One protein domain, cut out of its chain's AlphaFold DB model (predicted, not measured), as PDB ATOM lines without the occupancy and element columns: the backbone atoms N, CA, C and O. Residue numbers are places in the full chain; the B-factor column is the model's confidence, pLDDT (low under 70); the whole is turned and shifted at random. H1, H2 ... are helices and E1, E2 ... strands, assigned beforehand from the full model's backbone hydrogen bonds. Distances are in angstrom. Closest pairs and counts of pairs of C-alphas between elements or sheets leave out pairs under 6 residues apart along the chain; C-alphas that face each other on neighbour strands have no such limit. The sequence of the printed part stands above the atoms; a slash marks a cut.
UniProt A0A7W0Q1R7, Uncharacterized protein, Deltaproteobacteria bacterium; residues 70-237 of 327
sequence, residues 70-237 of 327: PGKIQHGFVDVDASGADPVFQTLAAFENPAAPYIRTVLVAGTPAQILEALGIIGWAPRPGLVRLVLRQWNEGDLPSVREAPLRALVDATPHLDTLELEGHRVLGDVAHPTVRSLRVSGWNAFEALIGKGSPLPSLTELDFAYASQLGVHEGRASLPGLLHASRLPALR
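This is residues 70 to 237 of the 327 residues of an uncharacterized protein of Deltaproteobacteria bacterium (UniProt A0A7W0Q1R7). The chain from E2 to E7 winds in stacked turns, each laying one strand beside the last in a single curled, twisted sheet, while E1 folds back as a hairpin at one edge. H1 and H2 sit side by side over one face near that edge, H3 lies beside H2 but off the sheet, small H4 lies farther along, and a tail with no named element, residues 211 to 237, lies at the E7 end. The 168 printed residues include seven strands and four helices, in the order E1 E2 H1 E3 H2 E4 H3 E5 E6 H4 E7; the mixed sheet runs E1 E2 E3 E4 E5 E6 E7. The class is mixed, helices and strands, with under half of the residues in named elements. It is compact, with a radius of gyration of the C-alphas of 15.2 A, and only just elongated, spanning 48 by 32 by 28 A.

Start at edge strand E1, residues 71 to 74, a hairpin with E2, residues 77 to 82: antiparallel at 169 degrees, N 72 and O 79 2.9 A apart, within hydrogen-bond range. Next come H1, residues 87 to 95, and E3, residues 103 to 110, parallel to E2 with N 80 and O 105 at 2.8 A. H1 is on the sheet, over E2 and E3, at a height of 8.3 A. H2, residues 112 to 122, is on the same face, over E3, at 9.0 A; these helices on one face make two layers. H1 and H2 touch, the same way at a shallow tilt of 5 degrees, closest at the C-alphas of Val 88 and Ala 118, 5.2 A. E4, residues 132 to 137, is parallel to E3, with N 134 and O 106 at 2.8 A. H3, residues 148 to 157, is not on the sheet but touches H2, closest at the C-alphas of Gly 120 and Pro 150, 6.0 A; their shallow tilt is 33 degrees, only just short of steep. E5, residues 163 to 167, is parallel to E4, with N 135 and O 165 at 2.8 A. E6, residues 182 to 186, is parallel to E5, with N 166 and O 184 at 2.8 A. H4, residues 192 to 195, is not on the sheet and touches no helix. Edge strand E7, residues 206 to 210, is parallel to E6, with N 185 and O 208 at 2.8 A. E2, H1, E3; E3, H2, E4; E4, H3, E5; and E6, H4, E7 are strand-helix-strand units, parallel neighbour strands with a helix between, each with a right-handed crossover. In H1, H2 and H3 every O i to N i+4 pair is within hydrogen-bond range; H4 is too short for one.

Find C-alpha 71 at (-25.329, -1.222, -30.937), where E1 begins. E3 runs 19.6 A from C-alpha 103 at (-24.918, 7.318, -24.975); E4 measures 16.6 A, E2 16.0 A, H2 15.4 A and H3 14.3 A. E7 ends at C-alpha 210, (-40.255, -11.898, -12.535).

Look from Pro 98 to Pro 225 for the two C-alphas farthest apart, 48.0 A. The printed part has no cut; the link from E5 to E6, 14 residues, is long. Confidence is under 70 at residues 140 to 146 and 217 to 223; the mean pLDDT of the printed part is 91.0.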
ATOM      1  N   PRO A  70     -20.615  -0.373 -30.806       94.50
ATOM      2  CA  PRO A  70     -21.502  -1.526 -30.795       94.50
ATOM      3  C   PRO A  70     -22.920  -1.100 -30.401       94.50
ATOM      4  O   PRO A  70     -23.106  -0.416 -29.397       94.50
ATOM      5  N   GLY A  71     -23.917  -1.509 -31.189       95.69
ATOM      6  CA  GLY A  71     -25.329  -1.222 -30.937       95.69
ATOM      7  C   GLY A  71     -25.983  -0.383 -32.033       95.69
ATOM      8  O   GLY A  71     -25.731  -0.579 -33.224       95.69
ATOM      9  N   LYS A  72     -26.883   0.518 -31.632       96.94
ATOM     10  CA  LYS A  72     -27.712   1.317 -32.539       96.94
ATOM     11  C   LYS A  72     -27.461   2.801 -32.325       96.94
ATOM     12  O   LYS A  72     -27.364   3.282 -31.203       96.94
ATOM     13  N   ILE A  73     -27.424   3.540 -33.424       97.31
ATOM     14  CA  ILE A  73     -27.457   5.001 -33.407       97.31
ATOM     15  C   ILE A  73     -28.777   5.421 -34.019       97.31
ATOM     16  O   ILE A  73     -29.091   4.984 -35.130       97.31
ATOM     17  N   GLN A  74     -29.543   6.238 -33.309       96.62
ATOM     18  CA  GLN A  74     -30.807   6.785 -33.789       96.62
ATOM     19  C   GLN A  74     -31.036   8.158 -33.160       96.62
ATOM     20  O   GLN A  74     -30.759   8.372 -31.981       96.62
ATOM     21  N   HIS A  75     -31.517   9.101 -33.961       96.69
ATOM     22  CA  HIS A  75     -31.804  10.475 -33.575       96.69
ATOM     23  C   HIS A  75     -30.624  11.170 -32.880       96.69
ATOM     24  O   HIS A  75     -30.800  11.887 -31.900       96.69
ATOM     25  N   GLY A  76     -29.401  10.939 -33.364       95.38
ATOM     26  CA  GLY A  76     -28.195  11.546 -32.789       95.38
ATOM     27  C   GLY A  76     -27.819  11.043 -31.386       95.38
ATOM     28  O   GLY A  76     -26.934  11.629 -30.761       95.38
ATOM     29  N   PHE A  77     -28.454   9.971 -30.905       97.06
ATOM     30  CA  PHE A  77     -28.128   9.280 -29.656       97.06
ATOM     31  C   PHE A  77     -27.619   7.865 -29.926       97.06
ATOM     32  O   PHE A  77     -27.851   7.299 -31.000       97.06
ATOM     33  N   VAL A  78     -26.917   7.304 -28.941       97.56
ATOM     34  CA  VAL A  78     -26.322   5.966 -29.015       97.56
ATOM     35  C   VAL A  78     -26.956   5.047 -27.975       97.56
ATOM     36  O   VAL A  78     -26.971   5.360 -26.783       97.56
ATOM     37  N   ASP A  79     -27.427   3.895 -28.434       98.12
ATOM     38  CA  ASP A  79     -27.800   2.757 -27.604       98.12
ATOM     39  C   ASP A  79     -26.724   1.683 -27.765       98.12
ATOM     40  O   ASP A  79     -26.585   1.081 -28.831       98.12
ATOM     41  N   VAL A  80     -25.938   1.472 -26.712       98.31
ATOM     42  CA  VAL A  80     -24.816   0.533 -26.711       98.31
ATOM     43  C   VAL A  80     -25.310  -0.877 -26.415       98.31
ATOM     44  O   VAL A  80     -25.994  -1.097 -25.415       98.31
ATOM     45  N   ASP A  81     -24.915  -1.832 -27.256       98.19
ATOM     46  CA  ASP A  81     -25.166  -3.261 -27.055       98.19
ATOM     47  C   ASP A  81     -23.842  -4.013 -26.873       98.19
ATOM     48  O   ASP A  81     -23.186  -4.409 -27.837       98.19
ATOM     49  N   ALA A  82     -23.444  -4.191 -25.614       97.50
ATOM     50  CA  ALA A  82     -22.283  -4.968 -25.210       97.50
ATOM     51  C   ALA A  82     -22.704  -6.383 -24.766       97.50
ATOM     52  O   ALA A  82     -22.466  -6.786 -23.627       97.50
ATOM     53  N   SER A  83     -23.388  -7.124 -25.645       96.56
ATOM     54  CA  SER A  83     -23.761  -8.538 -25.440       96.56
ATOM     55  C   SER A  83     -22.995  -9.536 -26.314       96.56
ATOM     56  O   SER A  83     -23.344 -10.717 -26.363       96.56
ATOM     57  N   GLY A  84     -21.969  -9.070 -27.030       94.50
ATOM     58  CA  GLY A  84     -21.182  -9.898 -27.939       94.50
ATOM     59  C   GLY A  84     -20.161 -10.797 -27.238       94.50
ATOM     60  O   GLY A  84     -20.225 -11.060 -26.041       94.50
ATOM     61  N   ALA A  85     -19.184 -11.270 -28.016       94.88
ATOM     62  CA  ALA A  85     -18.141 -12.179 -27.530       94.88
ATOM     63  C   ALA A  85     -17.221 -11.551 -26.465       94.88
ATOM     64  O   ALA A  85     -16.692 -12.269 -25.619       94.88
ATOM     65  N   ASP A  86     -17.044 -10.227 -26.504       96.81
ATOM     66  CA  ASP A  86     -16.239  -9.470 -25.543       96.81
ATOM     67  C   ASP A  86     -16.991  -8.199 -25.091       96.81
ATOM     68  O   ASP A  86     -16.805  -7.118 -25.664       96.81
ATOM     69  N   PRO A  87     -17.881  -8.315 -24.089       96.94
ATOM     70  CA  PRO A  87     -18.677  -7.191 -23.597       96.94
ATOM     71  C   PRO A  87     -17.823  -6.081 -22.963       96.94
ATOM     72  O   PRO A  87     -18.216  -4.912 -22.982       96.94
ATOM     73  N   VAL A  88     -16.641  -6.407 -22.434       97.50
ATOM     74  CA  VAL A  88     -15.737  -5.421 -21.825       97.50
ATOM     75  C   VAL A  88     -15.120  -4.551 -22.911       97.50
ATOM     76  O   VAL A  88     -15.240  -3.326 -22.851       97.50
ATOM     77  N   PHE A  89     -14.541  -5.169 -23.944       97.38
ATOM     78  CA  PHE A  89     -13.984  -4.434 -25.080       97.38
ATOM     79  C   PHE A  89     -15.051  -3.599 -25.796       97.38
ATOM     80  O   PHE A  89     -14.807  -2.445 -26.136       97.38
ATOM     81  N   GLN A  90     -16.256  -4.145 -25.983       97.75
ATOM     82  CA  GLN A  90     -17.381  -3.413 -26.576       97.75
ATOM     83  C   GLN A  90     -17.772  -2.180 -25.753       97.75
ATOM     84  O   GLN A  90     -17.987  -1.106 -26.317       97.75
ATOM     85  N   THR A  91     -17.822  -2.319 -24.426       97.81
ATOM     86  CA  THR A  91     -18.090  -1.199 -23.519       97.81
ATOM     87  C   THR A  91     -16.989  -0.144 -23.633       97.81
ATOM     88  O   THR A  91     -17.290   1.031 -23.838       97.81
ATOM     89  N   LEU A  92     -15.718  -0.550 -23.581       97.62
ATOM     90  CA  LEU A  92     -14.578   0.359 -23.726       97.62
ATOM     91  C   LEU A  92     -14.623   1.117 -25.059       97.62
ATOM     92  O   LEU A  92     -14.615   2.347 -25.069       97.62
ATOM     93  N   ALA A  93     -14.776   0.397 -26.171       96.38
ATOM     94  CA  ALA A  93     -14.840   0.973 -27.510       96.38
ATOM     95  C   ALA A  93     -15.999   1.971 -27.670       96.38
ATOM     96  O   ALA A  93     -15.859   2.975 -28.369       96.38
ATOM     97  N   ALA A  94     -17.141   1.727 -27.018       96.94
ATOM     98  CA  ALA A  94     -18.257   2.666 -27.018       96.94
ATOM     99  C   ALA A  94     -17.934   3.958 -26.251       96.94
ATOM    100  O   ALA A  94     -18.283   5.045 -26.711       96.94
ATOM    101  N   PHE A  95     -17.260   3.860 -25.103       96.56
ATOM    102  CA  PHE A  95     -16.978   5.009 -24.237       96.56
ATOM    103  C   PHE A  95     -15.712   5.797 -24.598       96.56
ATOM    104  O   PHE A  95     -15.587   6.944 -24.165       96.56
ATOM    105  N   GLU A  96     -14.819   5.236 -25.412       95.44
ATOM    106  CA  GLU A  96     -13.718   5.962 -26.067       95.44
ATOM    107  C   GLU A  96     -14.157   6.651 -27.374       95.44
ATOM    108  O   GLU A  96     -13.434   7.475 -27.936       95.44
ATOM    109  N   ASN A  97     -15.359   6.338 -27.865       95.00
ATOM    110  CA  ASN A  97     -15.894   6.904 -29.095       95.00
ATOM    111  C   ASN A  97     -16.243   8.400 -28.937       95.00
ATOM    112  O   ASN A  97     -16.776   8.794 -27.897       95.00
ATOM    113  N   PRO A  98     -16.085   9.240 -29.983       94.38
ATOM    114  CA  PRO A  98     -16.568  10.626 -29.967       94.38
ATOM    115  C   PRO A  98     -18.058  10.780 -29.627       94.38
ATOM    116  O   PRO A  98     -18.480  11.835 -29.155       94.38
ATOM    117  N   ALA A  99     -18.867   9.740 -29.854       95.50
ATOM    118  CA  ALA A  99     -20.280   9.731 -29.501       95.50
ATOM    119  C   ALA A  99     -20.575   9.399 -28.029       95.50
ATOM    120  O   ALA A  99     -21.741   9.442 -27.635       95.50
ATOM    121  N   ALA A 100     -19.563   9.104 -27.205       96.62
ATOM    122  CA  ALA A 100     -19.736   8.711 -25.807       96.62
ATOM    123  C   ALA A 100     -20.613   9.668 -24.964       96.62
ATOM    124  O   ALA A 100     -21.427   9.172 -24.182       96.62
ATOM    125  N   PRO A 101     -20.549  11.011 -25.126       95.81
ATOM    126  CA  PRO A 101     -21.439  11.933 -24.410       95.81
ATOM    127  C   PRO A 101     -22.934  11.758 -24.726       95.81
ATOM    128  O   PRO A 101     -23.779  12.259 -23.990       95.81
ATOM    129  N   TYR A 102     -23.262  11.060 -25.816       96.06
ATOM    130  CA  TYR A 102     -24.620  10.884 -26.336       96.06
ATOM    131  C   TYR A 102     -25.154   9.462 -26.154       96.06
ATOM    132  O   TYR A 102     -26.203   9.121 -26.707       96.06
ATOM    133  N   ILE A 103     -24.441   8.635 -25.385       97.75
ATOM    134  CA  ILE A 103     -24.918   7.318 -24.975       97.75
ATOM    135  C   ILE A 103     -26.091   7.496 -24.012       97.75
ATOM    136  O   ILE A 103     -25.954   8.132 -22.966       97.75
ATOM    137  N   ARG A 104     -27.240   6.915 -24.367       97.44
ATOM    138  CA  ARG A 104     -28.482   6.962 -23.581       97.44
ATOM    139  C   ARG A 104     -28.859   5.636 -22.956       97.44
ATOM    140  O   ARG A 104     -29.418   5.627 -21.857       97.44
ATOM    141  N   THR A 105     -28.533   4.551 -23.642       98.38
ATOM    142  CA  THR A 105     -28.768   3.190 -23.175       98.38
ATOM    143  C   THR A 105     -27.465   2.421 -23.225       98.38
ATOM    144  O   THR A 105     -26.725   2.519 -24.203       98.38
ATOM    145  N   VAL A 106     -27.205   1.622 -22.197       98.62
ATOM    146  CA  VAL A 106     -26.144   0.614 -22.223       98.62
ATOM    147  C   VAL A 106     -26.738  -0.721 -21.821       98.62
ATOM    148  O   VAL A 106     -27.347  -0.836 -20.758       98.62
ATOM    149  N   LEU A 107     -26.543  -1.729 -22.661       98.44
ATOM    150  CA  LEU A 107     -26.747  -3.124 -22.315       98.44
ATOM    151  C   LEU A 107     -25.386  -3.789 -22.159       98.44
ATOM    152  O   LEU A 107     -24.572  -3.726 -23.073       98.44
ATOM    153  N   VAL A 108     -25.169  -4.460 -21.030       97.88
ATOM    154  CA  VAL A 108     -24.018  -5.339 -20.806       97.88
ATOM    155  C   VAL A 108     -24.536  -6.744 -20.528       97.88
ATOM    156  O   VAL A 108     -25.306  -6.942 -19.584       97.88
ATOM    157  N   ALA A 109     -24.113  -7.720 -21.332       96.25
ATOM    158  CA  ALA A 109     -24.373  -9.132 -21.068       96.25
ATOM    159  C   ALA A 109     -23.057  -9.890 -20.897       96.25
ATOM    160  O   ALA A 109     -22.169  -9.779 -21.738       96.25
ATOM    161  N   GLY A 110     -22.906 -10.623 -19.796       95.25
ATOM    162  CA  GLY A 110     -21.604 -11.158 -19.424       95.25
ATOM    163  C   GLY A 110     -21.609 -12.087 -18.222       95.25
ATOM    164  O   GLY A 110     -22.616 -12.295 -17.545       95.25
ATOM    165  N   THR A 111     -20.424 -12.612 -17.930       93.00
ATOM    166  CA  THR A 111     -20.112 -13.206 -16.625       93.00
ATOM    167  C   THR A 111     -20.095 -12.125 -15.532       93.00
ATOM    168  O   THR A 111     -19.923 -10.942 -15.845       93.00
ATOM    169  N   PRO A 112     -20.177 -12.504 -14.243       91.69
ATOM    170  CA  PRO A 112     -19.975 -11.585 -13.120       91.69
ATOM    171  C   PRO A 112     -18.764 -10.650 -13.264       91.69
ATOM    172  O   PRO A 112     -18.882  -9.443 -13.064       91.69
ATOM    173  N   ALA A 113     -17.608 -11.201 -13.657       92.06
ATOM    174  CA  ALA A 113     -16.367 -10.444 -13.805       92.06
ATOM    175  C   ALA A 113     -16.449  -9.408 -14.937       92.06
ATOM    176  O   ALA A 113     -16.055  -8.262 -14.750       92.06
ATOM    177  N   GLN A 114     -17.028  -9.791 -16.077       94.69
ATOM    178  CA  GLN A 114     -17.198  -8.894 -17.223       94.69
ATOM    179  C   GLN A 114     -18.179  -7.755 -16.927       94.69
ATOM    180  O   GLN A 114     -17.918  -6.616 -17.303       94.69
ATOM    181  N   ILE A 115     -19.287  -8.036 -16.229       94.75
ATOM    182  CA  ILE A 115     -20.234  -6.992 -15.807       94.75
ATOM    183  C   ILE A 115     -19.543  -6.007 -14.864       94.75
ATOM    184  O   ILE A 115     -19.657  -4.799 -15.051       94.75
ATOM    185  N   LEU A 116     -18.806  -6.509 -13.872       93.62
ATOM    186  CA  LEU A 116     -18.073  -5.672 -12.928       93.62
ATOM    187  C   LEU A 116     -17.068  -4.749 -13.636       93.62
ATOM    188  O   LEU A 116     -17.012  -3.557 -13.336       93.62
ATOM    189  N   GLU A 117     -16.298  -5.287 -14.578       94.88
ATOM    190  CA  GLU A 117     -15.315  -4.519 -15.343       94.88
ATOM    191  C   GLU A 117     -15.981  -3.469 -16.245       94.88
ATOM    192  O   GLU A 117     -15.589  -2.300 -16.228       94.88
ATOM    193  N   ALA A 118     -17.058  -3.837 -16.946       96.56
ATOM    194  CA  ALA A 118     -17.843  -2.910 -17.758       96.56
ATOM    195  C   ALA A 118     -18.439  -1.760 -16.924       96.56
ATOM    196  O   ALA A 118     -18.389  -0.602 -17.339       96.56
ATOM    197  N   LEU A 119     -18.946  -2.042 -15.719       96.12
ATOM    198  CA  LEU A 119     -19.417  -1.001 -14.800       96.12
ATOM    199  C   LEU A 119     -18.286  -0.072 -14.341       96.12
ATOM    200  O   LEU A 119     -18.521   1.125 -14.185       96.12
ATOM    201  N   GLY A 120     -17.065  -0.589 -14.176       95.50
ATOM    202  CA  GLY A 120     -15.877   0.227 -13.913       95.50
ATOM    203  C   GLY A 120     -15.591   1.228 -15.038       95.50
ATOM    204  O   GLY A 120     -15.316   2.395 -14.767       95.50
ATOM    205  N   ILE A 121     -15.735   0.805 -16.298       96.94
ATOM    206  CA  ILE A 121     -15.580   1.672 -17.479       96.94
ATOM    207  C   ILE A 121     -16.686   2.739 -17.534       96.94
ATOM    208  O   ILE A 121     -16.420   3.922 -17.785       96.94
ATOM    209  N   ILE A 122     -17.937   2.344 -17.277       97.38
ATOM    210  CA  ILE A 122     -19.083   3.266 -17.255       97.38
ATOM    211  C   ILE A 122     -18.879   4.329 -16.166       97.38
ATOM    212  O   ILE A 122     -19.011   5.520 -16.454       97.38
ATOM    213  N   GLY A 123     -18.499   3.897 -14.960       96.69
ATOM    214  CA  GLY A 123     -18.303   4.732 -13.773       96.69
ATOM    215  C   GLY A 123     -17.037   5.597 -13.768       96.69
ATOM    216  O   GLY A 123     -16.864   6.402 -12.859       96.69
ATOM    217  N   TRP A 124     -16.147   5.462 -14.757       96.25
ATOM    218  CA  TRP A 124     -14.878   6.202 -14.794       96.25
ATOM    219  C   TRP A 124     -15.055   7.716 -15.009       96.25
ATOM    220  O   TRP A 124     -14.232   8.514 -14.560       96.25
ATOM    221  N   ALA A 125     -16.103   8.136 -15.721       96.25
ATOM    222  CA  ALA A 125     -16.338   9.538 -16.065       96.25
ATOM    223  C   ALA A 125     -17.833   9.886 -16.006       96.25
ATOM    224  O   ALA A 125     -18.657   8.993 -16.192       96.25
ATOM    225  N   PRO A 126     -18.204  11.169 -15.827       97.12
ATOM    226  CA  PRO A 126     -19.602  11.589 -15.844       97.12
ATOM    227  C   PRO A 126     -20.319  11.212 -17.149       97.12
ATOM    228  O   PRO A 126     -19.851  11.511 -18.249       97.12
ATOM    229  N   ARG A 127     -21.491  10.590 -17.014       97.00
ATOM    230  CA  ARG A 127     -22.396  10.116 -18.071       97.00
ATOM    231  C   ARG A 127     -23.785  10.768 -17.929       97.00
ATOM    232  O   ARG A 127     -24.777  10.069 -17.720       97.00
ATOM    233  N   PRO A 128     -23.910  12.102 -18.066       94.69
ATOM    234  CA  PRO A 128     -25.202  12.784 -17.926       94.69
ATOM    235  C   PRO A 128     -26.230  12.368 -18.996       94.69
ATOM    236  O   PRO A 128     -27.430  12.535 -18.799       94.69
ATOM    237  N   GLY A 129     -25.785  11.810 -20.126       95.19
ATOM    238  CA  GLY A 129     -26.670  11.284 -21.167       95.19
ATOM    239  C   GLY A 129     -27.313   9.933 -20.833       95.19
ATOM    240  O   GLY A 129     -28.368   9.626 -21.392       95.19
ATOM    241  N   LEU A 130     -26.722   9.139 -19.927       97.81
ATOM    242  CA  LEU A 130     -27.145   7.762 -19.676       97.81
ATOM    243  C   LEU A 130     -28.430   7.733 -18.840       97.81
ATOM    244  O   LEU A 130     -28.429   8.118 -17.672       97.81
ATOM    245  N   VAL A 131     -29.517   7.241 -19.439       97.50
ATOM    246  CA  VAL A 131     -30.846   7.164 -18.809       97.50
ATOM    247  C   VAL A 131     -31.296   5.732 -18.535       97.50
ATOM    248  O   VAL A 131     -32.136   5.523 -17.659       97.50
ATOM    249  N   ARG A 132     -30.735   4.744 -19.243       98.06
ATOM    250  CA  ARG A 132     -31.092   3.329 -19.096       98.06
ATOM    251  C   ARG A 132     -29.862   2.429 -19.054       98.06
ATOM    252  O   ARG A 132     -28.993   2.515 -19.919       98.06
ATOM    253  N   LEU A 133     -29.834   1.521 -18.084       98.31
ATOM    254  CA  LEU A 133     -28.801   0.496 -17.943       98.31
ATOM    255  C   LEU A 133     -29.453  -0.882 -17.859       98.31
ATOM    256  O   LEU A 133     -30.350  -1.100 -17.047       98.31
ATOM    257  N   VAL A 134     -28.990  -1.812 -18.689       98.12
ATOM    258  CA  VAL A 134     -29.453  -3.200 -18.735       98.12
ATOM    259  C   VAL A 134     -28.274  -4.113 -18.427       98.12
ATOM    260  O   VAL A 134     -27.263  -4.070 -19.123       98.12
ATOM    261  N   LEU A 135     -28.403  -4.954 -17.403       96.44
ATOM    262  CA  LEU A 135     -27.389  -5.923 -17.002       96.44
ATOM    263  C   LEU A 135     -27.957  -7.336 -17.107       96.44
ATOM    264  O   LEU A 135     -28.931  -7.678 -16.431       96.44
ATOM    265  N   ARG A 136     -27.329  -8.163 -17.942       95.62
ATOM    266  CA  ARG A 136     -27.695  -9.566 -18.152       95.62
ATOM    267  C   ARG A 136     -26.544 -10.470 -17.749       95.62
ATOM    268  O   ARG A 136     -25.530 -10.540 -18.434       95.62
ATOM    269  N   GLN A 137     -26.698 -11.172 -16.641       93.44
ATOM    270  CA  GLN A 137     -25.666 -12.059 -16.135       93.44
ATOM    271  C   GLN A 137     -25.957 -13.507 -16.503       93.44
ATOM    272  O   GLN A 137     -26.956 -14.077 -16.058       93.44
ATOM    273  N   TRP A 138     -25.039 -14.123 -17.241       88.94
ATOM    274  CA  TRP A 138     -24.976 -15.576 -17.361       88.94
ATOM    275  C   TRP A 138     -23.975 -16.159 -16.362       88.94
ATOM    276  O   TRP A 138     -23.053 -15.479 -15.906       88.94
ATOM    277  N   ASN A 139     -24.132 -17.452 -16.083       81.94
ATOM    278  CA  ASN A 139     -23.400 -18.212 -15.072       81.94
ATOM    279  C   ASN A 139     -23.685 -17.761 -13.630       81.94
ATOM    280  O   ASN A 139     -23.869 -16.580 -13.315       81.94
ATOM    281  N   GLU A 140     -23.725 -18.743 -12.735       69.88
ATOM    282  CA  GLU A 140     -23.943 -18.507 -11.316       69.88
ATOM    283  C   GLU A 140     -22.618 -18.187 -10.620       69.88
ATOM    284  O   GLU A 140     -21.576 -18.779 -10.905       69.88
ATOM    285  N   GLY A 141     -22.670 -17.217  -9.711       66.19
ATOM    286  CA  GLY A 141     -21.608 -16.920  -8.761       66.19
ATOM    287  C   GLY A 141     -22.169 -16.935  -7.342       66.19
ATOM    288  O   GLY A 141     -23.316 -16.541  -7.109       66.19
ATOM    289  N   ASP A 142     -21.347 -17.362  -6.384       69.31
ATOM    290  CA  ASP A 142     -21.734 -17.447  -4.969       69.31
ATOM    291  C   ASP A 142     -21.905 -16.076  -4.303       69.31
ATOM    292  O   ASP A 142     -22.524 -15.960  -3.246       69.31
ATOM    293  N   LEU A 143     -21.375 -15.011  -4.902       68.50
ATOM    294  CA  LEU A 143     -21.405 -13.653  -4.366       68.50
ATOM    295  C   LEU A 143     -22.039 -12.693  -5.375       68.50
ATOM    296  O   LEU A 143     -21.979 -12.970  -6.574       68.50
ATOM    297  N   PRO A 144     -22.615 -11.564  -4.914       67.88
ATOM    298  CA  PRO A 144     -23.034 -10.502  -5.814       67.88
ATOM    299  C   PRO A 144     -21.892 -10.093  -6.737       67.88
ATOM    300  O   PRO A 144     -20.765  -9.874  -6.277       67.88
ATOM    301  N   SER A 145     -22.199  -9.978  -8.026       68.94
ATOM    302  CA  SER A 145     -21.204  -9.691  -9.063       68.94
ATOM    303  C   SER A 145     -20.548  -8.328  -8.881       68.94
ATOM    304  O   SER A 145     -19.384  -8.142  -9.228       68.94
ATOM    305  N   VAL A 146     -21.269  -7.381  -8.276       69.94
ATOM    306  CA  VAL A 146     -20.813  -6.004  -8.106       69.94
ATOM    307  C   VAL A 146     -20.878  -5.604  -6.634       69.94
ATOM    308  O   VAL A 146     -21.924  -5.708  -5.993       69.94
ATOM    309  N   ARG A 147     -19.733  -5.165  -6.093       75.94
ATOM    310  CA  ARG A 147     -19.562  -4.701  -4.703       75.94
ATOM    311  C   ARG A 147     -19.722  -3.177  -4.599       75.94
ATOM    312  O   ARG A 147     -19.773  -2.486  -5.608       75.94
ATOM    313  N   GLU A 148     -19.749  -2.654  -3.375       76.69
ATOM    314  CA  GLU A 148     -20.116  -1.259  -3.068       76.69
ATOM    315  C   GLU A 148     -19.311  -0.180  -3.823       76.69
ATOM    316  O   GLU A 148     -19.896   0.768  -4.342       76.69
ATOM    317  N   ALA A 149     -17.982  -0.297  -3.914       82.44
ATOM    318  CA  ALA A 149     -17.144   0.765  -4.495       82.44
ATOM    319  C   ALA A 149     -17.443   1.042  -5.990       82.44
ATOM    320  O   ALA A 149     -17.731   2.191  -6.327       82.44
ATOM    321  N   PRO A 150     -17.448   0.028  -6.879       84.06
ATOM    322  CA  PRO A 150     -17.881   0.191  -8.272       84.06
ATOM    323  C   PRO A 150     -19.303   0.750  -8.417       84.06
ATOM    324  O   PRO A 150     -19.570   1.534  -9.322       84.06
ATOM    325  N   LEU A 151     -20.212   0.388  -7.506       86.94
ATOM    326  CA  LEU A 151     -21.594   0.875  -7.528       86.94
ATOM    327  C   LEU A 151     -21.687   2.358  -7.180       86.94
ATOM    328  O   LEU A 151     -22.482   3.073  -7.783       86.94
ATOM    329  N   ARG A 152     -20.858   2.839  -6.252       91.06
ATOM    330  CA  ARG A 152     -20.794   4.266  -5.924       91.06
ATOM    331  C   ARG A 152     -20.289   5.090  -7.107       91.06
ATOM    332  O   ARG A 152     -20.917   6.081  -7.456       91.06
ATOM    333  N   ALA A 153     -19.223   4.632  -7.765       93.44
ATOM    334  CA  ALA A 153     -18.708   5.282  -8.971       93.44
ATOM    335  C   ALA A 153     -19.755   5.318 -10.095       93.44
ATOM    336  O   ALA A 153     -19.904   6.337 -10.763       93.44
ATOM    337  N   LEU A 154     -20.525   4.236 -10.268       94.75
ATOM    338  CA  LEU A 154     -21.647   4.211 -11.204       94.75
ATOM    339  C   LEU A 154     -22.691   5.281 -10.857       94.75
ATOM    340  O   LEU A 154     -23.040   6.069 -11.725       94.75
ATOM    341  N   VAL A 155     -23.146   5.342  -9.600       96.00
ATOM    342  CA  VAL A 155     -24.141   6.331  -9.143       96.00
ATOM    343  C   VAL A 155     -23.669   7.765  -9.397       96.00
ATOM    344  O   VAL A 155     -24.430   8.572  -9.931       96.00
ATOM    345  N   ASP A 156     -22.416   8.073  -9.057       96.12
ATOM    346  CA  ASP A 156     -21.837   9.406  -9.250       96.12
ATOM    347  C   ASP A 156     -21.704   9.754 -10.741       96.12
ATOM    348  O   ASP A 156     -21.943  10.891 -11.158       96.12
ATOM    349  N   ALA A 157     -21.359   8.763 -11.566       97.44
ATOM    350  CA  ALA A 157     -21.236   8.931 -13.003       97.44
ATOM    351  C   ALA A 157     -22.593   9.075 -13.703       97.44
ATOM    352  O   ALA A 157     -22.648   9.698 -14.760       97.44
ATOM    353  N   THR A 158     -23.691   8.541 -13.165       97.69
ATOM    354  CA  THR A 158     -24.974   8.457 -13.882       97.69
ATOM    355  C   THR A 158     -26.093   9.240 -13.188       97.69
ATOM    356  O   THR A 158     -27.121   8.666 -12.826       97.69
ATOM    357  N   PRO A 159     -25.978  10.577 -13.047       97.12
ATOM    358  CA  PRO A 159     -26.915  11.397 -12.266       97.12
ATOM    359  C   PRO A 159     -28.345  11.438 -12.833       97.12
ATOM    360  O   PRO A 159     -29.256  11.976 -12.203       97.12
ATOM    361  N   HIS A 160     -28.547  10.915 -14.042       96.69
ATOM    362  CA  HIS A 160     -29.826  10.887 -14.746       96.69
ATOM    363  C   HIS A 160     -30.288   9.466 -15.093       96.69
ATOM    364  O   HIS A 160     -31.222   9.318 -15.882       96.69
ATOM    365  N   LEU A 161     -29.683   8.430 -14.492       97.75
ATOM    366  CA  LEU A 161     -30.134   7.054 -14.681       97.75
ATOM    367  C   LEU A 161     -31.545   6.893 -14.113       97.75
ATOM    368  O   LEU A 161     -31.771   7.033 -12.912       97.75
ATOM    369  N   ASP A 162     -32.490   6.606 -14.994       97.44
ATOM    370  CA  ASP A 162     -33.915   6.543 -14.690       97.44
ATOM    371  C   ASP A 162     -34.418   5.097 -14.658       97.44
ATOM    372  O   ASP A 162     -35.184   4.716 -13.769       97.44
ATOM    373  N   THR A 163     -33.943   4.289 -15.607       97.94
ATOM    374  CA  THR A 163     -34.364   2.904 -15.796       97.94
ATOM    375  C   THR A 163     -33.199   1.946 -15.572       97.94
ATOM    376  O   THR A 163     -32.136   2.081 -16.184       97.94
ATOM    377  N   LEU A 164     -33.420   0.937 -14.732       97.75
ATOM    378  CA  LEU A 164     -32.485  -0.161 -14.508       97.75
ATOM    379  C   LEU A 164     -33.158  -1.494 -14.840       97.75
ATOM    380  O   LEU A 164     -34.260  -1.773 -14.373       97.75
ATOM    381  N   GLU A 165     -32.491  -2.342 -15.615       97.75
ATOM    382  CA  GLU A 165     -32.968  -3.690 -15.915       97.75
ATOM    383  C   GLU A 165     -31.926  -4.727 -15.521       97.75
ATOM    384  O   GLU A 165     -30.759  -4.613 -15.890       97.75
ATOM    385  N   LEU A 166     -32.355  -5.738 -14.776       95.62
ATOM    386  CA  LEU A 166     -31.500  -6.780 -14.228       95.62
ATOM    387  C   LEU A 166     -32.048  -8.145 -14.616       95.62
ATOM    388  O   LEU A 166     -33.221  -8.445 -14.386       95.62
ATOM    389  N   GLU A 167     -31.191  -8.992 -15.161       94.38
ATOM    390  CA  GLU A 167     -31.528 -10.367 -15.502       94.38
ATOM    391  C   GLU A 167     -30.408 -11.310 -15.068       94.38
ATOM    392  O   GLU A 167     -29.257 -11.128 -15.460       94.38
ATOM    393  N   GLY A 168     -30.741 -12.320 -14.260       91.50
ATOM    394  CA  GLY A 168     -29.785 -13.317 -13.774       91.50
ATOM    395  C   GLY A 168     -29.857 -13.533 -12.263       91.50
ATOM    396  O   GLY A 168     -30.909 -13.377 -11.649       91.50
ATOM    397  N   HIS A 169     -28.727 -13.904 -11.659       88.38
ATOM    398  CA  HIS A 169     -28.630 -14.282 -10.248       88.38
ATOM    399  C   HIS A 169     -27.614 -13.404  -9.514       88.38
ATOM    400  O   HIS A 169     -26.436 -13.406  -9.866       88.38
ATOM    401  N   ARG A 170     -28.051 -12.684  -8.471       88.69
ATOM    402  CA  ARG A 170     -27.202 -11.770  -7.676       88.69
ATOM    403  C   ARG A 170     -26.397 -10.790  -8.545       88.69
ATOM    404  O   ARG A 170     -25.205 -10.580  -8.324       88.69
ATOM    405  N   VAL A 171     -27.063 -10.189  -9.530       91.25
ATOM    406  CA  VAL A 171     -26.459  -9.242 -10.481       91.25
ATOM    407  C   VAL A 171     -25.907  -8.026  -9.745       91.25
ATOM    408  O   VAL A 171     -24.745  -7.668  -9.925       91.25
ATOM    409  N   LEU A 172     -26.716  -7.423  -8.870       90.94
ATOM    410  CA  LEU A 172     -26.324  -6.273  -8.059       90.94
ATOM    411  C   LEU A 172     -26.498  -6.557  -6.564       90.94
ATOM    412  O   LEU A 172     -27.524  -7.095  -6.133       90.94
ATOM    413  N   GLY A 173     -25.486  -6.161  -5.785       87.69
ATOM    414  CA  GLY A 173     -25.541  -6.132  -4.325       87.69
ATOM    415  C   GLY A 173     -26.344  -4.943  -3.788       87.69
ATOM    416  O   GLY A 173     -27.256  -4.436  -4.443       87.69
ATOM    417  N   ASP A 174     -25.993  -4.477  -2.592       86.75
ATOM    418  CA  ASP A 174     -26.589  -3.290  -1.978       86.75
ATOM    419  C   ASP A 174     -26.192  -1.990  -2.706       86.75
ATOM    420  O   ASP A 174     -25.087  -1.473  -2.533       86.75
ATOM    421  N   VAL A 175     -27.110  -1.446  -3.510       86.75
ATOM    422  CA  VAL A 175     -27.012  -0.094  -4.070       86.75
ATOM    423  C   VAL A 175     -28.383   0.560  -4.146       86.75
ATOM    424  O   VAL A 175     -29.356  -0.034  -4.613       86.75
ATOM    425  N   ALA A 176     -28.444   1.822  -3.734       90.81
ATOM    426  CA  ALA A 176     -29.599   2.679  -3.941       90.81
ATOM    427  C   ALA A 176     -29.244   3.784  -4.935       90.81
ATOM    428  O   ALA A 176     -28.615   4.776  -4.570       90.81
ATOM    429  N   HIS A 177     -29.655   3.620  -6.193       95.06
ATOM    430  CA  HIS A 177     -29.517   4.695  -7.170       95.06
ATOM    431  C   HIS A 177     -30.607   5.755  -6.918       95.06
ATOM    432  O   HIS A 177     -31.795   5.429  -7.008       95.06
ATOM    433  N   PRO A 178     -30.258   7.018  -6.609       96.31
ATOM    434  CA  PRO A 178     -31.220   8.011  -6.127       96.31
ATOM    435  C   PRO A 178     -32.231   8.451  -7.189       96.31
ATOM    436  O   PRO A 178     -33.292   8.959  -6.839       96.31
ATOM    437  N   THR A 179     -31.930   8.268  -8.473       97.06
ATOM    438  CA  THR A 179     -32.789   8.710  -9.586       97.06
ATOM    439  C   THR A 179     -33.527   7.581 -10.303       97.06
ATOM    440  O   THR A 179     -34.366   7.881 -11.148       97.06
ATOM    441  N   VAL A 180     -33.262   6.308  -9.977       97.75
ATOM    442  CA  VAL A 180     -33.926   5.185 -10.657       97.75
ATOM    443  C   VAL A 180     -35.393   5.136 -10.234       97.75
ATOM    444  O   VAL A 180     -35.709   4.953  -9.055       97.75
ATOM    445  N   ARG A 181     -36.282   5.313 -11.213       98.00
ATOM    446  CA  ARG A 181     -37.743   5.332 -11.057       98.00
ATOM    447  C   ARG A 181     -38.404   4.072 -11.596       98.00
ATOM    448  O   ARG A 181     -39.434   3.665 -11.055       98.00
ATOM    449  N   SER A 182     -37.790   3.446 -12.598       98.12
ATOM    450  CA  SER A 182     -38.258   2.202 -13.203       98.12
ATOM    451  C   SER A 182     -37.218   1.099 -13.045       98.12
ATOM    452  O   SER A 182     -36.038   1.278 -13.354       98.12
ATOM    453  N   LEU A 183     -37.658  -0.049 -12.537       97.69
ATOM    454  CA  LEU A 183     -36.824  -1.227 -12.352       97.69
ATOM    455  C   LEU A 183     -37.509  -2.435 -12.979       97.69
ATOM    456  O   LEU A 183     -38.639  -2.772 -12.629       97.69
ATOM    457  N   ARG A 184     -36.792  -3.134 -13.856       97.19
ATOM    458  CA  ARG A 184     -37.199  -4.441 -14.372       97.19
ATOM    459  C   ARG A 184     -36.258  -5.508 -13.849       97.19
ATOM    460  O   ARG A 184     -35.048  -5.394 -14.009       97.19
ATOM    461  N   VAL A 185     -36.797  -6.561 -13.251       94.81
ATOM    462  CA  VAL A 185     -36.012  -7.670 -12.711       94.81
ATOM    463  C   VAL A 185     -36.520  -9.000 -13.247       94.81
ATOM    464  O   VAL A 185     -37.723  -9.265 -13.242       94.81
ATOM    465  N   SER A 186     -35.594  -9.834 -13.702       93.00
ATOM    466  CA  SER A 186     -35.808 -11.238 -14.052       93.00
ATOM    467  C   SER A 186     -34.814 -12.088 -13.258       93.00
ATOM    468  O   SER A 186     -33.603 -11.964 -13.438       93.00
ATOM    469  N   GLY A 187     -35.320 -12.942 -12.373       89.75
ATOM    470  CA  GLY A 187     -34.520 -13.686 -11.403       89.75
ATOM    471  C   GLY A 187     -34.751 -13.154  -9.991       89.75
ATOM    472  O   GLY A 187     -34.431 -12.009  -9.672       89.75
ATOM    473  N   TRP A 188     -35.316 -13.994  -9.123       87.19
ATOM    474  CA  TRP A 188     -35.839 -13.594  -7.811       87.19
ATOM    475  C   TRP A 188     -34.808 -12.943  -6.878       87.19
ATOM    476  O   TRP A 188     -35.188 -12.191  -5.982       87.19
ATOM    477  N   ASN A 189     -33.518 -13.215  -7.078       86.75
ATOM    478  CA  ASN A 189     -32.414 -12.637  -6.314       86.75
ATOM    479  C   ASN A 189     -31.406 -11.878  -7.183       86.75
ATOM    480  O   ASN A 189     -30.272 -11.672  -6.753       86.75
ATOM    481  N   ALA A 190     -31.791 -11.453  -8.389       89.81
ATOM    482  CA  ALA A 190     -30.941 -10.617  -9.232       89.81
ATOM    483  C   ALA A 190     -30.535  -9.310  -8.527       89.81
ATOM    484  O   ALA A 190     -29.492  -8.743  -8.848       89.81
ATOM    485  N   PHE A 191     -31.331  -8.854  -7.551       89.81
ATOM    486  CA  PHE A 191     -31.073  -7.634  -6.800       89.81
ATOM    487  C   PHE A 191     -31.356  -7.794  -5.303       89.81
ATOM    488  O   PHE A 191     -32.480  -8.107  -4.901       89.81
ATOM    489  N   GLU A 192     -30.350  -7.534  -4.465       86.06
ATOM    490  CA  GLU A 192     -30.464  -7.702  -3.010       86.06
ATOM    491  C   GLU A 192     -31.517  -6.783  -2.368       86.06
ATOM    492  O   GLU A 192     -32.217  -7.222  -1.451       86.06
ATOM    493  N   ALA A 193     -31.699  -5.564  -2.899       85.44
ATOM    494  CA  ALA A 193     -32.679  -4.579  -2.423       85.44
ATOM    495  C   ALA A 193     -34.126  -5.113  -2.393       85.44
ATOM    496  O   ALA A 193     -34.943  -4.688  -1.570       85.44
ATOM    497  N   LEU A 194     -34.457  -6.061  -3.281       87.81
ATOM    498  CA  LEU A 194     -35.809  -6.609  -3.396       87.81
ATOM    499  C   LEU A 194     -36.103  -7.725  -2.393       87.81
ATOM    500  O   LEU A 194     -37.268  -7.914  -2.051       87.81
ATOM    501  N   ILE A 195     -35.080  -8.421  -1.888       85.62
ATOM    502  CA  ILE A 195     -35.200  -9.577  -0.977       85.62
ATOM    503  C   ILE A 195     -34.983  -9.193   0.497       85.62
ATOM    504  O   ILE A 195     -34.495  -9.988   1.302       85.62
ATOM    505  N   GLY A 196     -35.299  -7.945   0.856       81.31
ATOM    506  CA  GLY A 196     -35.208  -7.422   2.226       81.31
ATOM    507  C   GLY A 196     -33.790  -7.070   2.693       81.31
ATOM    508  O   GLY A 196     -33.622  -6.509   3.782       81.31
ATOM    509  N   LYS A 197     -32.779  -7.346   1.865       80.81
ATOM    510  CA  LYS A 197     -31.387  -6.941   2.076       80.81
ATOM    511  C   LYS A 197     -31.144  -5.575   1.430       80.81
ATOM    512  O   LYS A 197     -31.959  -5.104   0.650       80.81
ATOM    513  N   GLY A 198     -30.053  -4.920   1.799       84.88
ATOM    514  CA  GLY A 198     -29.620  -3.663   1.191       84.88
ATOM    515  C   GLY A 198     -30.441  -2.413   1.529       84.88
ATOM    516  O   GLY A 198     -31.256  -2.400   2.452       84.88
ATOM    517  N   SER A 199     -30.178  -1.339   0.797       91.25
ATOM    518  CA  SER A 199     -30.652   0.022   1.019       91.25
ATOM    519  C   SER A 199     -32.017   0.267   0.364       91.25
ATOM    520  O   SER A 199     -32.354  -0.376  -0.630       91.25
ATOM    521  N   PRO A 200     -32.849   1.178   0.905       94.19
ATOM    522  CA  PRO A 200     -34.102   1.559   0.258       94.19
ATOM    523  C   PRO A 200     -33.875   2.177  -1.127       94.19
ATOM    524  O   PRO A 200     -32.895   2.885  -1.333       94.19
ATOM    525  N   LEU A 201     -34.827   1.982  -2.039       95.81
ATOM    526  CA  LEU A 201     -34.903   2.631  -3.348       95.81
ATOM    527  C   LEU A 201     -35.932   3.771  -3.263       95.81
ATOM    528  O   LEU A 201     -37.117   3.555  -3.531       95.81
ATOM    529  N   PRO A 202     -35.528   4.980  -2.825       96.31
ATOM    530  CA  PRO A 202     -36.468   6.035  -2.447       96.31
ATOM    531  C   PRO A 202     -37.266   6.595  -3.624       96.31
ATOM    532  O   PRO A 202     -38.354   7.118  -3.404       96.31
ATOM    533  N   SER A 203     -36.743   6.476  -4.845       97.62
ATOM    534  CA  SER A 203     -37.347   7.037  -6.059       97.62
ATOM    535  C   SER A 203     -38.059   6.000  -6.920       97.62
ATOM    536  O   SER A 203     -38.696   6.379  -7.898       97.62
ATOM    537  N   LEU A 204     -37.995   4.712  -6.564       98.00
ATOM    538  CA  LEU A 204     -38.575   3.659  -7.388       98.00
ATOM    539  C   LEU A 204     -40.103   3.724  -7.357       98.00
ATOM    540  O   LEU A 204     -40.716   3.435  -6.329       98.00
ATOM    541  N   THR A 205     -40.714   4.066  -8.489       98.44
ATOM    542  CA  THR A 205     -42.168   4.168  -8.653       98.44
ATOM    543  C   THR A 205     -42.759   2.995  -9.419       98.44
ATOM    544  O   THR A 205     -43.926   2.661  -9.192       98.44
ATOM    545  N   GLU A 206     -41.970   2.346 -10.275       98.56
ATOM    546  CA  GLU A 206     -42.406   1.261 -11.153       98.56
ATOM    547  C   GLU A 206     -41.488   0.048 -11.021       98.56
ATOM    548  O   GLU A 206     -40.265   0.167 -11.107       98.56
ATOM    549  N   LEU A 207     -42.086  -1.125 -10.812       97.88
ATOM    550  CA  LEU A 207     -41.369  -2.390 -10.737       97.88
ATOM    551  C   LEU A 207     -42.032  -3.432 -11.634       97.88
ATOM    552  O   LEU A 207     -43.169  -3.822 -11.382       97.88
ATOM    553  N   ASP A 208     -41.295  -3.930 -12.620       97.31
ATOM    554  CA  ASP A 208     -41.619  -5.148 -13.364       97.31
ATOM    555  C   ASP A 208     -40.768  -6.294 -12.811       97.31
ATOM    556  O   ASP A 208     -39.551  -6.322 -12.995       97.31
ATOM    557  N   PHE A 209     -41.390  -7.237 -12.108       94.81
ATOM    558  CA  PHE A 209     -40.688  -8.297 -11.396       94.81
ATOM    559  C   PHE A 209     -41.092  -9.686 -11.884       94.81
ATOM    560  O   PHE A 209     -42.268 -10.057 -11.883       94.81
ATOM    561  N   ALA A 210     -40.086 -10.496 -12.208       92.19
ATOM    562  CA  ALA A 210     -40.255 -11.898 -12.535       92.19
ATOM    563  C   ALA A 210     -39.293 -12.804 -11.748       92.19
ATOM    564  O   ALA A 210     -38.103 -12.512 -11.629       92.19
ATOM    565  N   TYR A 211     -39.801 -13.925 -11.222       88.00
ATOM    566  CA  TYR A 211     -39.023 -14.851 -10.382       88.00
ATOM    567  C   TYR A 211     -37.923 -15.578 -11.149       88.00
ATOM    568  O   TYR A 211     -36.863 -15.871 -10.596       88.00
ATOM    569  N   ALA A 212     -38.204 -15.912 -12.401       87.38
ATOM    570  CA  ALA A 212     -37.313 -16.661 -13.261       87.38
ATOM    571  C   ALA A 212     -36.593 -15.731 -14.244       87.38
ATOM    572  O   ALA A 212     -36.936 -14.557 -14.387       87.38
ATOM    573  N   SER A 213     -35.575 -16.274 -14.897       86.75
ATOM    574  CA  SER A 213     -34.752 -15.607 -15.901       86.75
ATOM    575  C   SER A 213     -34.738 -16.453 -17.171       86.75
ATOM    576  O   SER A 213     -34.889 -17.674 -17.101       86.75
ATOM    577  N   GLN A 214     -34.536 -15.831 -18.335       83.25
ATOM    578  CA  GLN A 214     -34.331 -16.592 -19.572       83.25
ATOM    579  C   GLN A 214     -32.961 -17.292 -19.585       83.25
ATOM    580  O   GLN A 214     -32.746 -18.214 -20.367       83.25
ATOM    581  N   LEU A 215     -32.045 -16.883 -18.697       81.88
ATOM    582  CA  LEU A 215     -30.653 -17.332 -18.656       81.88
ATOM    583  C   LEU A 215     -30.411 -18.609 -17.824       81.88
ATOM    584  O   LEU A 215     -29.270 -19.059 -17.753       81.88
ATOM    585  N   GLY A 216     -31.435 -19.222 -17.212       71.19
ATOM    586  CA  GLY A 216     -31.264 -20.487 -16.481       71.19
ATOM    587  C   GLY A 216     -32.386 -20.843 -15.501       71.19
ATOM    588  O   GLY A 216     -33.225 -20.012 -15.158       71.19
ATOM    589  N   VAL A 217     -32.408 -22.110 -15.063       55.19
ATOM    590  CA  VAL A 217     -33.325 -22.613 -14.024       55.19
ATOM    591  C   VAL A 217     -32.671 -22.392 -12.670       55.19
ATOM    592  O   VAL A 217     -31.627 -22.974 -12.397       55.19
ATOM    593  N   HIS A 218     -33.278 -21.563 -11.828       63.09
ATOM    594  CA  HIS A 218     -32.750 -21.298 -10.496       63.09
ATOM    595  C   HIS A 218     -33.341 -22.278  -9.483       63.09
ATOM    596  O   HIS A 218     -34.533 -22.230  -9.171       63.09
ATOM    597  N   GLU A 219     -32.487 -23.149  -8.949       54.31
ATOM    598  CA  GLU A 219     -32.812 -24.010  -7.816       54.31
ATOM    599  C   GLU A 219     -32.788 -23.175  -6.533       54.31
ATOM    600  O   GLU A 219     -31.745 -22.836  -5.981       54.31
ATOM    601  N   GLY A 220     -33.962 -22.779  -6.050       60.03
ATOM    602  CA  GLY A 220     -34.047 -22.080  -4.777       60.03
ATOM    603  C   GLY A 220     -35.452 -21.616  -4.467       60.03
ATOM    604  O   GLY A 220     -36.018 -20.800  -5.194       60.03
ATOM    605  N   ARG A 221     -35.997 -22.108  -3.348       59.81
ATOM    606  CA  ARG A 221     -37.170 -21.511  -2.708       59.81
ATOM    607  C   ARG A 221     -36.821 -20.119  -2.229       59.81
ATOM    608  O   ARG A 221     -36.233 -19.958  -1.163       59.81
ATOM    609  N   ALA A 222     -37.184 -19.118  -3.033       61.06
ATOM    610  CA  ALA A 222     -37.247 -17.750  -2.560       61.06
ATOM    611  C   ALA A 222     -38.085 -17.753  -1.276       61.06
ATOM    612  O   ALA A 222     -39.221 -18.237  -1.263       61.06
ATOM    613  N   SER A 223     -37.527 -17.231  -0.186       69.56
ATOM    614  CA  SER A 223     -38.351 -16.847   0.954       69.56
ATOM    615  C   SER A 223     -39.231 -15.699   0.472       69.56
ATOM    616  O   SER A 223     -38.790 -14.554   0.433       69.56
ATOM    617  N   LEU A 224     -40.462 -16.013   0.056       73.50
ATOM    618  CA  LEU A 224     -41.474 -15.009  -0.266       73.50
ATOM    619  C   LEU A 224     -41.663 -14.003   0.891       73.50
ATOM    620  O   LEU A 224     -41.818 -12.811   0.611       73.50
ATOM    621  N   PRO A 225     -41.587 -14.414   2.180       77.50
ATOM    622  CA  PRO A 225     -41.495 -13.465   3.282       77.50
ATOM    623  C   PRO A 225     -40.250 -12.577   3.149       77.50
ATOM    624  O   PRO A 225     -39.121 -13.065   3.196       77.50
ATOM    625  N   GLY A 226     -40.470 -11.266   3.011       80.50
ATOM    626  CA  GLY A 226     -39.417 -10.248   2.912       80.50
ATOM    627  C   GLY A 226     -39.227  -9.655   1.515       80.50
ATOM    628  O   GLY A 226     -38.585  -8.611   1.395       80.50
ATOM    629  N   LEU A 227     -39.822 -10.259   0.482       86.44
ATOM    630  CA  LEU A 227     -39.783  -9.712  -0.870       86.44
ATOM    631  C   LEU A 227     -40.662  -8.449  -0.978       86.44
ATOM    632  O   LEU A 227     -41.776  -8.407  -0.450       86.44
ATOM    633  N   LEU A 228     -40.170  -7.424  -1.680       90.38
ATOM    634  CA  LEU A 228     -40.884  -6.167  -1.964       90.38
ATOM    635  C   LEU A 228     -41.415  -5.467  -0.700       90.38
ATOM    636  O   LEU A 228     -42.595  -5.122  -0.592       90.38
ATOM    637  N   HIS A 229     -40.540  -5.279   0.289       92.50
ATOM    638  CA  HIS A 229     -40.928  -4.658   1.550       92.50
ATOM    639  C   HIS A 229     -41.177  -3.144   1.405       92.50
ATOM    640  O   HIS A 229     -40.360  -2.427   0.828       92.50
ATOM    641  N   ALA A 230     -42.261  -2.624   1.990       93.75
ATOM    642  CA  ALA A 230     -42.647  -1.211   1.862       93.75
ATOM    643  C   ALA A 230     -41.578  -0.227   2.366       93.75
ATOM    644  O   ALA A 230     -41.377   0.827   1.770       93.75
ATOM    645  N   SER A 231     -40.832  -0.586   3.417       93.56
ATOM    646  CA  SER A 231     -39.715   0.241   3.911       93.56
ATOM    647  C   SER A 231     -38.527   0.312   2.948       93.56
ATOM    648  O   SER A 231     -37.709   1.222   3.059       93.56
ATOM    649  N   ARG A 232     -38.410  -0.641   2.013       93.88
ATOM    650  CA  ARG A 232     -37.388  -0.634   0.960       93.88
ATOM    651  C   ARG A 232     -37.866   0.086  -0.288       93.88
ATOM    652  O   ARG A 232     -37.044   0.653  -0.991       93.88
ATOM    653  N   LEU A 233     -39.172   0.100  -0.542       96.31
ATOM    654  CA  LEU A 233     -39.770   0.635  -1.763       96.31
ATOM    655  C   LEU A 233     -40.817   1.724  -1.453       96.31
ATOM    656  O   LEU A 233     -41.967   1.598  -1.877       96.31
ATOM    657  N   PRO A 234     -40.481   2.798  -0.712       96.94
ATOM    658  CA  PRO A 234     -41.478   3.741  -0.187       96.94
ATOM    659  C   PRO A 234     -42.246   4.510  -1.284       96.94
ATOM    660  O   PRO A 234     -43.403   4.913  -1.098       96.94
ATOM    661  N   ALA A 235     -41.632   4.698  -2.453       97.81
ATOM    662  CA  ALA A 235     -42.236   5.395  -3.584       97.81
ATOM    663  C   ALA A 235     -42.988   4.484  -4.562       97.81
ATOM    664  O   ALA A 235     -43.662   5.011  -5.442       97.81
ATOM    665  N   LEU A 236     -42.969   3.155  -4.390       98.19
ATOM    666  CA  LEU A 236     -43.549   2.236  -5.374       98.19
ATOM    667  C   LEU A 236     -45.054   2.477  -5.556       98.19
ATOM    668  O   LEU A 236     -45.799   2.545  -4.570       98.19
ATOM    669  N   ARG A 237     -45.496   2.615  -6.808       98.44
ATOM    670  CA  ARG A 237     -46.901   2.835  -7.198       98.44
ATOM    671  C   ARG A 237     -47.398   1.820  -8.219       98.44
ATOM    672  O   ARG A 237     -48.588   1.509  -8.196       98.44
TER     673      ARG A 237